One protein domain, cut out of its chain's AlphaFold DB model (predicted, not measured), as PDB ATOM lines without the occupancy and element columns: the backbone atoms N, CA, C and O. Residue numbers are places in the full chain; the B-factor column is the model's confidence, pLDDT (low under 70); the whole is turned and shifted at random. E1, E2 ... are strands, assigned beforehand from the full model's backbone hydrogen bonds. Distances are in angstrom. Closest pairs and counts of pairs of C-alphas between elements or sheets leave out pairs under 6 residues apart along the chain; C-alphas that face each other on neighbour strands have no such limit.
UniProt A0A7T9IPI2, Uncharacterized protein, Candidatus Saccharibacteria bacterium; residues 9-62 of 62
ATOM      1  N   ILE A   9     350.290 359.372 298.753       94.81
ATOM      2  CA  ILE A   9     349.074 358.575 298.927       94.81
ATOM      3  C   ILE A   9     349.127 357.431 297.925       94.81
ATOM      4  O   ILE A   9     349.116 357.669 296.720       94.81
ATOM      5  N   SER A  10     349.168 356.198 298.419       95.25
ATOM      6  CA  SER A  10     349.127 355.001 297.580       95.25
ATOM      7  C   SER A  10     347.685 354.556 297.354       95.25
ATOM      8  O   SER A  10     346.886 354.486 298.286       95.25
ATOM      9  N   LEU A  11     347.365 354.235 296.106       94.31
ATOM     10  CA  LEU A  11     346.055 353.799 295.645       94.31
ATOM     11  C   LEU A  11     346.189 352.442 294.955       94.31
ATOM     12  O   LEU A  11     347.136 352.208 294.202       94.31
ATOM     13  N   ALA A  12     345.211 351.569 295.173       94.50
ATOM     14  CA  ALA A  12     345.113 350.289 294.486       94.50
ATOM     15  C   ALA A  12     343.674 350.055 294.024       94.50
ATOM     16  O   ALA A  12     342.733 350.146 294.814       94.50
ATOM     17  N   GLN A  13     343.509 349.732 292.744       93.38
ATOM     18  CA  GLN A  13     342.241 349.266 292.204       93.38
ATOM     19  C   GLN A  13     342.132 347.764 292.441       93.38
ATOM     20  O   GLN A  13     342.626 346.980 291.640       93.38
ATOM     21  N   ILE A  14     341.507 347.346 293.538       94.38
ATOM     22  CA  ILE A  14     341.296 345.922 293.816       94.38
ATOM     23  C   ILE A  14     339.926 345.497 293.284       94.38
ATOM     24  O   ILE A  14     338.898 346.060 293.658       94.38
ATOM     25  N   GLY A  15     339.917 344.491 292.407       91.06
ATOM     26  CA  GLY A  15     338.705 343.991 291.755       91.06
ATOM     27  C   GLY A  15     338.281 344.777 290.504       91.06
ATOM     28  O   GLY A  15     339.036 345.581 289.957       91.06
ATOM     29  N   ALA A  16     337.063 344.502 290.030       90.19
ATOM     30  CA  ALA A  16     336.536 345.025 288.763       90.19
ATOM     31  C   ALA A  16     336.058 346.489 288.826       90.19
ATOM     32  O   ALA A  16     335.720 347.070 287.797       90.19
ATOM     33  N   GLY A  17     336.003 347.084 290.021       92.56
ATOM     34  CA  GLY A  17     335.624 348.484 290.190       92.56
ATOM     35  C   GLY A  17     336.674 349.413 289.593       92.56
ATOM     36  O   GLY A  17     337.865 349.149 289.708       92.56
ATOM     37  N   GLN A  18     336.242 350.503 288.966       94.50
ATOM     38  CA  GLN A  18     337.147 351.496 288.395       94.50
ATOM     39  C   GLN A  18     337.513 352.551 289.443       94.50
ATOM     40  O   GLN A  18     336.630 353.119 290.083       94.50
ATOM     41  N   VAL A  19     338.806 352.856 289.576       95.31
ATOM     42  CA  VAL A  19     339.286 353.985 290.390       95.31
ATOM     43  C   VAL A  19     339.703 355.136 289.479       95.31
ATOM     44  O   VAL A  19     340.556 354.960 288.604       95.31
ATOM     45  N   THR A  20     339.116 356.312 289.707       96.06
ATOM     46  CA  THR A  20     339.456 357.566 289.023       96.06
ATOM     47  C   THR A  20     339.707 358.644 290.065       96.06
ATOM     48  O   THR A  20     338.886 358.861 290.954       96.06
ATOM     49  N   VAL A  21     340.845 359.319 289.954       95.25
ATOM     50  CA  VAL A  21     341.197 360.445 290.818       95.25
ATOM     51  C   VAL A  21     340.618 361.721 290.218       95.25
ATOM     52  O   VAL A  21     340.697 361.942 289.014       95.25
ATOM     53  N   VAL A  22     340.042 362.580 291.055       95.62
ATOM     54  CA  VAL A  22     339.494 363.871 290.630       95.62
ATOM     55  C   VAL A  22     340.057 364.962 291.527       95.62
ATOM     56  O   VAL A  22     340.138 364.797 292.745       95.62
ATOM     57  N   ALA A  23     340.459 366.076 290.920       94.69
ATOM     58  CA  ALA A  23     340.901 367.244 291.661       94.69
ATOM     59  C   ALA A  23     339.703 367.949 292.317       94.69
ATOM     60  O   ALA A  23     338.702 368.235 291.661       94.69
ATOM     61  N   ALA A  24     339.815 368.239 293.613       92.94
ATOM     62  CA  ALA A  24     338.882 369.121 294.308       92.94
ATOM     63  C   ALA A  24     339.200 370.600 294.010       92.94
ATOM     64  O   ALA A  24     340.258 370.920 293.466       92.94
ATOM     65  N   GLY A  25     338.289 371.513 294.364       93.56
ATOM     66  CA  GLY A  25     338.429 372.945 294.073       93.56
ATOM     67  C   GLY A  25     339.769 373.526 294.542       93.56
ATOM     68  O   GLY A  25     340.122 373.400 295.710       93.56
ATOM     69  N   GLY A  26     340.502 374.154 293.617       92.06
ATOM     70  CA  GLY A  26     341.823 374.748 293.859       92.06
ATOM     71  C   GLY A  26     343.009 373.794 293.671       92.06
ATOM     72  O   GLY A  26     344.135 374.266 293.560       92.06
ATOM     73  N   VAL A  27     342.775 372.482 293.563       94.69
ATOM     74  CA  VAL A  27     343.829 371.474 293.385       94.69
ATOM     75  C   VAL A  27     344.102 371.225 291.902       94.69
ATOM     76  O   VAL A  27     343.190 371.142 291.087       94.69
ATOM     77  N   SER A  28     345.375 371.059 291.553       95.56
ATOM     78  CA  SER A  28     345.826 370.615 290.233       95.56
ATOM     79  C   SER A  28     346.501 369.251 290.338       95.56
ATOM     80  O   SER A  28     347.414 369.070 291.146       95.56
ATOM     81  N   ILE A  29     346.079 368.299 289.502       96.44
ATOM     82  CA  ILE A  29     346.703 366.975 289.400       96.44
ATOM     83  C   ILE A  29     347.257 366.817 287.989       96.44
ATOM     84  O   ILE A  29     346.510 366.836 287.014       96.44
ATOM     85  N   SER A  30     348.570 366.657 287.892       96.19
ATOM     86  CA  SER A  30     349.244 366.279 286.654       96.19
ATOM     87  C   SER A  30     349.318 364.758 286.568       96.19
ATOM     88  O   SER A  30     349.661 364.098 287.549       96.19
ATOM     89  N   ALA A  31     348.995 364.199 285.405       96.00
ATOM     90  CA  ALA A  31     349.061 362.769 285.140       96.00
ATOM     91  C   ALA A  31     349.229 362.521 283.642       96.00
ATOM     92  O   ALA A  31     348.766 363.321 282.831       96.00
ATOM     93  N   ASP A  32     349.845 361.397 283.297       93.56
ATOM     94  CA  ASP A  32     349.943 360.893 281.930       93.56
ATOM     95  C   ASP A  32     349.627 359.387 281.944       93.56
ATOM     96  O   ASP A  32     350.166 358.673 282.796       93.56
ATOM     97  N   PRO A  33     348.736 358.870 281.077       95.06
ATOM     98  CA  PRO A  33     347.912 359.570 280.079       95.06
ATOM     99  C   PRO A  33     346.582 360.143 280.620       95.06
ATOM    100  O   PRO A  33     345.829 360.762 279.873       95.06
ATOM    101  N   GLY A  34     346.244 359.915 281.892       95.31
ATOM    102  CA  GLY A  34     344.969 360.333 282.481       95.31
ATOM    103  C   GLY A  34     344.886 360.030 283.976       95.31
ATOM    104  O   GLY A  34     345.845 359.553 284.577       95.31
ATOM    105  N   LEU A  35     343.738 360.310 284.600       96.62
ATOM    106  CA  LEU A  35     343.557 360.203 286.060       96.62
ATOM    107  C   LEU A  35     342.938 358.876 286.528       96.62
ATOM    108  O   LEU A  35     342.556 358.726 287.691       96.62
ATOM    109  N   LYS A  36     342.816 357.911 285.618       96.88
ATOM    110  CA  LYS A  36     342.160 356.624 285.844       96.88
ATOM    111  C   LYS A  36     343.197 355.519 286.006       96.88
ATOM    112  O   LYS A  36     344.120 355.435 285.203       96.88
ATOM    113  N   ILE A  37     343.035 354.632 286.989       96.00
ATOM    114  CA  ILE A  37     343.875 353.427 287.094       96.00
ATOM    115  C   ILE A  37     343.474 352.450 285.979       96.00
ATOM    116  O   ILE A  37     342.307 352.123 285.815       96.00
ATOM    117  N   ALA A  38     344.428 351.995 285.171       93.38
ATOM    118  CA  ALA A  38     344.128 351.370 283.884       93.38
ATOM    119  C   ALA A  38     343.485 349.979 283.972       93.38
ATOM    120  O   ALA A  38     342.772 349.577 283.056       93.38
ATOM    121  N   VAL A  39     343.806 349.203 285.010       92.62
ATOM    122  CA  VAL A  39     343.448 347.779 285.097       92.62
ATOM    123  C   VAL A  39     343.127 347.368 286.529       92.62
ATOM    124  O   VAL A  39     343.632 347.960 287.485       92.62
ATOM    125  N   GLN A  40     342.348 346.292 286.663       91.75
ATOM    126  CA  GLN A  40     342.169 345.593 287.935       91.75
ATOM    127  C   GLN A  40     343.520 345.158 288.514       91.75
ATOM    128  O   GLN A  40     344.418 344.728 287.787       91.75
ATOM    129  N   ASN A  41     343.649 345.278 289.829       89.25
ATOM    130  CA  ASN A  41     344.879 345.102 290.600       89.25
ATOM    131  C   ASN A  41     346.019 346.046 290.167       89.25
ATOM    132  O   ASN A  41     347.193 345.765 290.402       89.25
ATOM    133  N   GLY A  42     345.676 347.169 289.526       89.62
ATOM    134  CA  GLY A  42     346.596 348.254 289.208       89.62
ATOM    135  C   GLY A  42     346.842 349.166 290.411       89.62
ATOM    136  O   GLY A  42     345.943 349.405 291.218       89.62
ATOM    137  N   GLY A  43     348.063 349.688 290.512       94.44
ATOM    138  CA  GLY A  43     348.465 350.646 291.542       94.44
ATOM    139  C   GLY A  43     348.787 352.024 290.967       94.44
ATOM    140  O   GLY A  43     349.242 352.143 289.823       94.44
ATOM    141  N   ALA A  44     348.571 353.054 291.782       96.81
ATOM    142  CA  ALA A  44     349.007 354.420 291.524       96.81
ATOM    143  C   ALA A  44     349.403 355.128 292.829       96.81
ATOM    144  O   ALA A  44     349.003 354.724 293.917       96.81
ATOM    145  N   GLU A  45     350.188 356.191 292.725       96.81
ATOM    146  CA  GLU A  45     350.636 357.011 293.844       96.81
ATOM    147  C   GLU A  45     350.423 358.491 293.515       96.81
ATOM    148  O   GLU A  45     350.822 358.964 292.450       96.81
ATOM    149  N   LEU A  46     349.797 359.227 294.433       95.88
ATOM    150  CA  LEU A  46     349.802 360.686 294.415       95.88
ATOM    151  C   LEU A  46     351.001 361.198 295.197       95.88
ATOM    152  O   LEU A  46     351.167 360.865 296.369       95.88
ATOM    153  N   VAL A  47     351.770 362.084 294.576       94.75
ATOM    154  CA  VAL A  47     352.914 362.762 295.180       94.75
ATOM    155  C   VAL A  47     352.629 364.256 295.238       94.75
ATOM    156  O   VAL A  47     352.355 364.878 294.212       94.75
ATOM    157  N   LYS A  48     352.696 364.847 296.434       93.06
ATOM    158  CA  LYS A  48     352.532 366.294 296.608       93.06
ATOM    159  C   LYS A  48     353.785 367.022 296.132       93.06
ATOM    160  O   LYS A  48     354.880 366.747 296.622       93.06
ATOM    161  N   LEU A  49     353.618 367.958 295.204       91.50
ATOM    162  CA  LEU A  49     354.709 368.740 294.613       91.50
ATOM    163  C   LEU A  49     354.615 370.243 294.929       91.50
ATOM    164  O   LEU A  49     355.618 370.951 294.870       91.50
ATOM    165  N   GLY A  50     353.432 370.734 295.306       90.19
ATOM    166  CA  GLY A  50     353.187 372.118 295.720       90.19
ATOM    167  C   GLY A  50     352.085 372.209 296.774       90.19
ATOM    168  O   GLY A  50     351.590 371.181 297.229       90.19
ATOM    169  N   ALA A  51     351.676 373.422 297.159       89.25
ATOM    170  CA  ALA A  51     350.578 373.623 298.115       89.25
ATOM    171  C   ALA A  51     349.297 372.888 297.674       89.25
ATOM    172  O   ALA A  51     348.777 372.070 298.439       89.25
ATOM    173  N   ASP A  52     348.925 373.078 296.405       91.31
ATOM    174  CA  ASP A  52     347.737 372.506 295.764       91.31
ATOM    175  C   ASP A  52     348.074 371.748 294.469       91.31
ATOM    176  O   ASP A  52     347.215 371.520 293.623       91.31
ATOM    177  N   TRP A  53     349.339 371.354 294.291       93.44
ATOM    178  CA  TRP A  53     349.797 370.644 293.097       93.44
ATOM    179  C   TRP A  53     350.285 369.238 293.426       93.44
ATOM    180  O   TRP A  53     351.113 369.043 294.324       93.44
ATOM    181  N   TRP A  54     349.778 368.270 292.667       95.25
ATOM    182  CA  TRP A  54     350.067 366.853 292.813       95.25
ATOM    183  C   TRP A  54     350.436 366.226 291.474       95.25
ATOM    184  O   TRP A  54     349.931 366.618 290.422       95.25
ATOM    185  N   LEU A  55     351.274 365.199 291.535       95.69
ATOM    186  CA  LEU A  55     351.547 364.303 290.423       95.69
ATOM    187  C   LEU A  55     350.969 362.928 290.746       95.69
ATOM    188  O   LEU A  55     351.283 362.362 291.792       95.69
ATOM    189  N   LEU A  56     350.141 362.399 289.849       96.94
ATOM    190  CA  LEU A  56     349.687 361.016 289.893       96.94
ATOM    191  C   LEU A  56     350.599 360.175 288.998       96.94
ATOM    192  O   LEU A  56     350.693 360.418 287.797       96.94
ATOM    193  N   VAL A  57     351.256 359.178 289.583       95.69
ATOM    194  CA  VAL A  57     352.112 358.222 288.869       95.69
ATOM    195  C   VAL A  57     351.596 356.808 289.068       95.69
ATOM    196  O   VAL A  57     351.133 356.457 290.148       95.69
ATOM    197  N   GLY A  58     351.666 355.965 288.045       94.31
ATOM    198  CA  GLY A  58     351.236 354.575 288.161       94.31
ATOM    199  C   GLY A  58     350.830 353.974 286.831       94.31
ATOM    200  O   GLY A  58     351.175 354.480 285.764       94.31
ATOM    201  N   ARG A  59     350.062 352.886 286.895       93.94
ATOM    202  CA  ARG A  59     349.483 352.268 285.701       93.94
ATOM    203  C   ARG A  59     348.179 352.983 285.351       93.94
ATOM    204  O   ARG A  59     347.109 352.551 285.774       93.94
ATOM    205  N   LEU A  60     348.294 354.089 284.622       95.44
ATOM    206  CA  LEU A  60     347.187 354.996 284.319       95.44
ATOM    207  C   LEU A  60     346.647 354.812 282.897       95.44
ATOM    208  O   LEU A  60     347.332 354.297 282.013       95.44
ATOM    209  N   ALA A  61     345.399 355.218 282.695       94.00
ATOM    210  CA  ALA A  61     344.709 355.223 281.412       94.00
ATOM    211  C   ALA A  61     343.975 356.553 281.197       94.00
ATOM    212  O   ALA A  61     343.582 357.213 282.164       94.00
ATOM    213  N   ALA A  62     343.789 356.899 279.920       89.25
ATOM    214  CA  ALA A  62     342.926 357.994 279.484       89.25
ATOM    215  C   ALA A  62     341.443 357.701 279.774       89.25
ATOM    216  O   ALA A  62     341.043 356.505 279.820       89.25
TER     217      ALA A  62
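AT A GLANCE: This is residues 9 to 62 of the 62 residues of an uncharacterized protein of Candidatus Saccharibacteria bacterium (UniProt A0A7T9IPI2). With little regular structure, this is a small, strongly twisted and curled sheet of E1, E3, E4 and E2, with the unnamed stretch 14 to 27 running back lengthwise over one face. The printed part has 54 residues, 21 of them in named strands, E1 to E4 along the chain; it is all strand, with no named helix. The mixed sheet has the order E1, E3, E4, E2. The whole is compact, radius of gyration of the C-alphas 10.8 A, and only just elongated, spanning 32 by 16 by 16 A.

IN THESE COORDINATES: E1, residues 9 to 13, begins at C-alpha 9 (349.074, 358.575, 298.927) and is 13.4 A long. E2 is residues 28 to 30, 6.6 A. E3, residues 42 to 48, measures 20.4 A. E4, residues 53 to 58, measures 16.9 A and ends at C-alpha 58 (351.236, 354.575, 288.161).

HOW THE PARTS SIT: E1 and E3 are antiparallel, with N 11 and O 44 2.8 A apart. E3 and E4 form an antiparallel hairpin, with N 45 and O 57 2.8 A apart. E4 and edge strand E2 are parallel, with N 54 and O 28 2.9 A apart.

THE WHOLE: The C-alphas farthest apart, of Ala 16 and Ala 51, are 33.2 A apart. The links E1 to E2 and E2 to E3 are long. The printed part has no cut, and no printed residue is under 70 in pLDDT.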